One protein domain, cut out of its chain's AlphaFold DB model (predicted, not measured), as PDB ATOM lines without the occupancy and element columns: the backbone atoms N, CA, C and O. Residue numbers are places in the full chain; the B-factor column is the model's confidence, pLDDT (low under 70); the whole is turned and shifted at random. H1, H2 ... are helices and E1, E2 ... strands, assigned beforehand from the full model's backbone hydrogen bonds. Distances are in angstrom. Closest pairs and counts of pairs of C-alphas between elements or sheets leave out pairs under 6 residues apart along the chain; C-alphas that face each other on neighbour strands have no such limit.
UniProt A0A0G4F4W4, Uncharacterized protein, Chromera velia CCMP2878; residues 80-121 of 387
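This is residues 80 to 121 of the 387 residues of an uncharacterized protein of Chromera velia CCMP2878 (UniProt A0A0G4F4W4). With little regular structure, the printed part makes one long, drawn-out loop: residues 80 to 99 run out to the far end, and the helix H1 runs back beside that stretch. The strand E1 then closes the loop beside residues 80 to 81. There are 42 residues with one named helix and then one named strand, a mixed class, and under half of the residues are in these two. The whole is loose, with a radius of gyration of the C-alphas of 11.8 A, and spans 30 by 20 by 14 A, only just elongated.

Residues 80 to 81 pair antiparallel with residues 118 to 119 of E1, residues 118 to 120, which pairs with no named strand. H1, residues 100 to 110, and E1 are apart, joined by a short link of 7 residues. In H1 every O i to N i+4 pair is within hydrogen-bond range.

The printed part begins at C-alpha 80 (-25.488, 32.085, -35.656). H1 measures 15.0 A from C-alpha 100 (-17.244, 16.007, -15.621) to C-alpha 110. E1 measures 6.7 A and ends at C-alpha 120 (-25.112, 37.645, -32.520).

The C-alphas farthest apart, of Pro 96 and Ile 118, are 31.0 A apart, while those of Ala 80 and Val 121 are 6.7 A apart. The printed part has no cut, and no printed residue is under 70 in pLDDT.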
ATOM      1  N   ALA A  80     -25.445  33.542 -35.673       80.62
ATOM      2  CA  ALA A  80     -25.488  32.085 -35.656       80.62
ATOM      3  C   ALA A  80     -26.914  31.614 -35.337       80.62
ATOM      4  O   ALA A  80     -27.447  31.918 -34.269       80.62
ATOM      5  N   LEU A  81     -27.536  30.875 -36.262       84.75
ATOM      6  CA  LEU A  81     -28.815  30.207 -36.027       84.75
ATOM      7  C   LEU A  81     -28.570  28.899 -35.274       84.75
ATOM      8  O   LEU A  81     -27.865  28.023 -35.772       84.75
ATOM      9  N   ILE A  82     -29.197  28.747 -34.112       86.00
ATOM     10  CA  ILE A  82     -29.266  27.459 -33.424       86.00
ATOM     11  C   ILE A  82     -30.390  26.646 -34.075       86.00
ATOM     12  O   ILE A  82     -31.533  27.112 -34.066       86.00
ATOM     13  N   PRO A  83     -30.111  25.463 -34.651       83.75
ATOM     14  CA  PRO A  83     -31.143  24.642 -35.274       83.75
ATOM     15  C   PRO A  83     -32.246  24.273 -34.282       83.75
ATOM     16  O   PRO A  83     -31.976  24.041 -33.106       83.75
ATOM     17  N   GLU A  84     -33.485  24.172 -34.758       87.31
ATOM     18  CA  GLU A  84     -34.610  23.690 -33.941       87.31
ATOM     19  C   GLU A  84     -34.411  22.241 -33.478       87.31
ATOM     20  O   GLU A  84     -34.881  21.855 -32.415       87.31
ATOM     21  N   SER A  85     -33.664  21.457 -34.255       86.00
ATOM     22  CA  SER A  85     -33.398  20.040 -34.025       86.00
ATOM     23  C   SER A  85     -32.108  19.773 -33.241       86.00
ATOM     24  O   SER A  85     -31.484  18.730 -33.450       86.00
ATOM     25  N   ILE A  86     -31.624  20.723 -32.430       79.12
ATOM     26  CA  ILE A  86     -30.396  20.494 -31.662       79.12
ATOM     27  C   ILE A  86     -30.658  19.401 -30.608       79.12
ATOM     28  O   ILE A  86     -31.635  19.507 -29.865       79.12
ATOM     29  N   PRO A  87     -29.855  18.325 -30.562       79.62
ATOM     30  CA  PRO A  87     -30.048  17.273 -29.576       79.62
ATOM     31  C   PRO A  87     -29.675  17.772 -28.179       79.62
ATOM     32  O   PRO A  87     -28.778  18.606 -28.026       79.62
ATOM     33  N   ASP A  88     -30.330  17.216 -27.163       81.44
ATOM     34  CA  ASP A  88     -29.947  17.447 -25.776       81.44
ATOM     35  C   ASP A  88     -28.513  16.963 -25.532       81.44
ATOM     36  O   ASP A  88     -28.088  15.910 -26.019       81.44
ATOM     37  N   LEU A  89     -27.748  17.745 -24.769       84.88
ATOM     38  CA  LEU A  89     -26.395  17.356 -24.392       84.88
ATOM     39  C   LEU A  89     -26.450  16.186 -23.393       84.88
ATOM     40  O   LEU A  89     -27.183  16.281 -22.406       84.88
ATOM     41  N   PRO A  90     -25.654  15.118 -23.586       89.69
ATOM     42  CA  PRO A  90     -25.650  13.964 -22.689       89.69
ATOM     43  C   PRO A  90     -25.247  14.354 -21.262       89.69
ATOM     44  O   PRO A  90     -24.396  15.220 -21.069       89.69
ATOM     45  N   ALA A  91     -25.850  13.705 -20.260       87.69
ATOM     46  CA  ALA A  91     -25.575  13.964 -18.843       87.69
ATOM     47  C   ALA A  91     -24.126  13.626 -18.447       87.69
ATOM     48  O   ALA A  91     -23.494  14.358 -17.686       87.69
ATOM     49  N   GLU A  92     -23.583  12.544 -18.998       91.00
ATOM     50  CA  GLU A  92     -22.182  12.161 -18.829       91.00
ATOM     51  C   GLU A  92     -21.321  12.794 -19.923       91.00
ATOM     52  O   GLU A  92     -21.736  12.878 -21.083       91.00
ATOM     53  N   CYS A  93     -20.117  13.237 -19.551       90.56
ATOM     54  CA  CYS A  93     -19.156  13.778 -20.500       90.56
ATOM     55  C   CYS A  93     -18.738  12.693 -21.509       90.56
ATOM     56  O   CYS A  93     -18.128  11.699 -21.111       90.56
ATOM     57  N   PRO A  94     -18.993  12.870 -22.818       88.12
ATOM     58  CA  PRO A  94     -18.586  11.891 -23.822       88.12
ATOM     59  C   PRO A  94     -17.096  12.009 -24.192       88.12
ATOM     60  O   PRO A  94     -16.613  11.253 -25.033       88.12
ATOM     61  N   PHE A  95     -16.375  12.973 -23.610       84.56
ATOM     62  CA  PHE A  95     -15.005  13.319 -23.974       84.56
ATOM     63  C   PHE A  95     -14.025  12.915 -22.864       84.56
ATOM     64  O   PHE A  95     -14.178  13.363 -21.726       84.56
ATOM     65  N   PRO A  96     -13.005  12.094 -23.169       79.62
ATOM     66  CA  PRO A  96     -12.076  11.569 -22.166       79.62
ATOM     67  C   PRO A  96     -11.113  12.630 -21.609       79.62
ATOM     68  O   PRO A  96     -10.535  12.445 -20.542       79.62
ATOM     69  N   ASP A  97     -10.929  13.732 -22.330       82.88
ATOM     70  CA  ASP A  97     -10.032  14.848 -22.023       82.88
ATOM     71  C   ASP A  97     -10.713  15.988 -21.249       82.88
ATOM     72  O   ASP A  97     -10.057  16.952 -20.857       82.88
ATOM     73  N   ILE A  98     -12.020  15.883 -21.007       83.25
ATOM     74  CA  ILE A  98     -12.813  16.894 -20.312       83.25
ATOM     75  C   ILE A  98     -13.311  16.313 -18.994       83.25
ATOM     76  O   ILE A  98     -13.972  15.276 -18.959       83.25
ATOM     77  N   THR A  99     -13.053  17.022 -17.898       90.69
ATOM     78  CA  THR A  99     -13.584  16.614 -16.596       90.69
ATOM     79  C   THR A  99     -15.105  16.768 -16.561       90.69
ATOM     80  O   THR A  99     -15.670  17.689 -17.156       90.69
ATOM     81  N   GLN A 100     -15.787  15.918 -15.788       90.56
ATOM     82  CA  GLN A 100     -17.244  16.007 -15.621       90.56
ATOM     83  C   GLN A 100     -17.693  17.405 -15.150       90.56
ATOM     84  O   GLN A 100     -18.698  17.934 -15.613       90.56
ATOM     85  N   LYS A 101     -16.896  18.064 -14.302       92.88
ATOM     86  CA  LYS A 101     -17.167  19.427 -13.829       92.88
ATOM     87  C   LYS A 101     -17.140  20.468 -14.958       92.88
ATOM     88  O   LYS A 101     -18.004  21.340 -15.017       92.88
ATOM     89  N   GLU A 102     -16.152  20.399 -15.849       90.12
ATOM     90  CA  GLU A 102     -16.077  21.282 -17.022       90.12
ATOM     91  C   GLU A 102     -17.204  20.986 -18.018       90.12
ATOM     92  O   GLU A 102     -17.699  21.896 -18.686       90.12
ATOM     93  N   TRP A 103     -17.621  19.722 -18.120       92.50
ATOM     94  CA  TRP A 103     -18.762  19.317 -18.936       92.50
ATOM     95  C   TRP A 103     -20.074  19.926 -18.436       92.50
ATOM     96  O   TRP A 103     -20.772  20.582 -19.207       92.50
ATOM     97  N   GLU A 104     -20.358  19.825 -17.138       91.94
ATOM     98  CA  GLU A 104     -21.539  20.434 -16.512       91.94
ATOM     99  C   GLU A 104     -21.574  21.959 -16.695       91.94
ATOM    100  O   GLU A 104     -22.629  22.555 -16.927       91.94
ATOM    101  N   GLU A 105     -20.415  22.624 -16.631       92.38
ATOM    102  CA  GLU A 105     -20.330  24.058 -16.910       92.38
ATOM    103  C   GLU A 105     -20.664  24.374 -18.376       92.38
ATOM    104  O   GLU A 105     -21.403  25.327 -18.652       92.38
ATOM    105  N   ARG A 106     -20.166  23.568 -19.324       88.69
ATOM    106  CA  ARG A 106     -20.511  23.698 -20.748       88.69
ATOM    107  C   ARG A 106     -21.998  23.453 -20.989       88.69
ATOM    108  O   ARG A 106     -22.605  24.241 -21.708       88.69
ATOM    109  N   GLN A 107     -22.602  22.451 -20.346       88.69
ATOM    110  CA  GLN A 107     -24.047  22.205 -20.417       88.69
ATOM    111  C   GLN A 107     -24.851  23.401 -19.896       88.69
ATOM    112  O   GLN A 107     -25.793  23.845 -20.549       88.69
ATOM    113  N   ARG A 108     -24.440  23.991 -18.766       89.31
ATOM    114  CA  ARG A 108     -25.095  25.183 -18.207       89.31
ATOM    115  C   ARG A 108     -25.018  26.387 -19.150       89.31
ATOM    116  O   ARG A 108     -25.990  27.128 -19.265       89.31
ATOM    117  N   LYS A 109     -23.877  26.593 -19.816       87.19
ATOM    118  CA  LYS A 109     -23.715  27.648 -20.833       87.19
ATOM    119  C   LYS A 109     -24.561  27.351 -22.072       87.19
ATOM    120  O   LYS A 109     -25.234  28.247 -22.566       87.19
ATOM    121  N   ALA A 110     -24.581  26.102 -22.531       84.19
ATOM    122  CA  ALA A 110     -25.372  25.672 -23.680       84.19
ATOM    123  C   ALA A 110     -26.885  25.850 -23.455       84.19
ATOM    124  O   ALA A 110     -27.587  26.289 -24.360       84.19
ATOM    125  N   ALA A 111     -27.375  25.610 -22.234       85.25
ATOM    126  CA  ALA A 111     -28.783  25.788 -21.870       85.25
ATOM    127  C   ALA A 111     -29.294  27.239 -22.009       85.25
ATOM    128  O   ALA A 111     -30.501  27.473 -22.014       85.25
ATOM    129  N   GLN A 112     -28.398  28.225 -22.135       86.19
ATOM    130  CA  GLN A 112     -28.774  29.620 -22.391       86.19
ATOM    131  C   GLN A 112     -29.265  29.834 -23.833       86.19
ATOM    132  O   GLN A 112     -29.970  30.810 -24.104       86.19
ATOM    133  N   PHE A 113     -28.929  28.926 -24.754       85.06
ATOM    134  CA  PHE A 113     -29.275  29.031 -26.166       85.06
ATOM    135  C   PHE A 113     -30.575  28.285 -26.480       85.06
ATOM    136  O   PHE A 113     -30.667  27.065 -26.422       85.06
ATOM    137  N   LYS A 114     -31.599  29.045 -26.863       85.81
ATOM    138  CA  LYS A 114     -32.884  28.532 -27.348       85.81
ATOM    139  C   LYS A 114     -32.791  28.053 -28.810       85.81
ATOM    140  O   LYS A 114     -32.307  28.830 -29.641       85.81
ATOM    141  N   PRO A 115     -33.316  26.858 -29.138       87.75
ATOM    142  CA  PRO A 115     -33.454  26.380 -30.515       87.75
ATOM    143  C   PRO A 115     -34.278  27.334 -31.395       87.75
ATOM    144  O   PRO A 115     -35.167  28.038 -30.909       87.75
ATOM    145  N   GLY A 116     -33.962  27.390 -32.691       87.00
ATOM    146  CA  GLY A 116     -34.631  28.243 -33.682       87.00
ATOM    147  C   GLY A 116     -34.330  29.741 -33.550       87.00
ATOM    148  O   GLY A 116     -34.949  30.565 -34.224       87.00
ATOM    149  N   LYS A 117     -33.404  30.135 -32.664       90.12
ATOM    150  CA  LYS A 117     -33.015  31.537 -32.461       90.12
ATOM    151  C   LYS A 117     -31.671  31.850 -33.096       90.12
ATOM    152  O   LYS A 117     -30.770  31.015 -33.136       90.12
ATOM    153  N   ILE A 118     -31.557  33.088 -33.566       87.56
ATOM    154  CA  ILE A 118     -30.319  33.663 -34.083       87.56
ATOM    155  C   ILE A 118     -29.653  34.436 -32.947       87.56
ATOM    156  O   ILE A 118     -30.288  35.290 -32.330       87.56
ATOM    157  N   TYR A 119     -28.383  34.140 -32.690       84.81
ATOM    158  CA  TYR A 119     -27.547  34.847 -31.722       84.81
ATOM    159  C   TYR A 119     -26.468  35.624 -32.451       84.81
ATOM    160  O   TYR A 119     -25.885  35.128 -33.413       84.81
ATOM    161  N   LEU A 120     -26.196  36.838 -31.986       84.88
ATOM    162  CA  LEU A 120     -25.112  37.645 -32.520       84.88
ATOM    163  C   LEU A 120     -23.769  37.046 -32.103       84.88
ATOM    164  O   LEU A 120     -23.563  36.722 -30.933       84.88
ATOM    165  N   VAL A 121     -22.848  36.923 -33.050       78.44
ATOM    166  CA  VAL A 121     -21.470  36.550 -32.759       78.44
ATOM    167  C   VAL A 121     -20.672  37.830 -32.531       78.44
ATOM    168  O   VAL A 121     -20.336  38.540 -33.471       78.44
TER     169      VAL A 121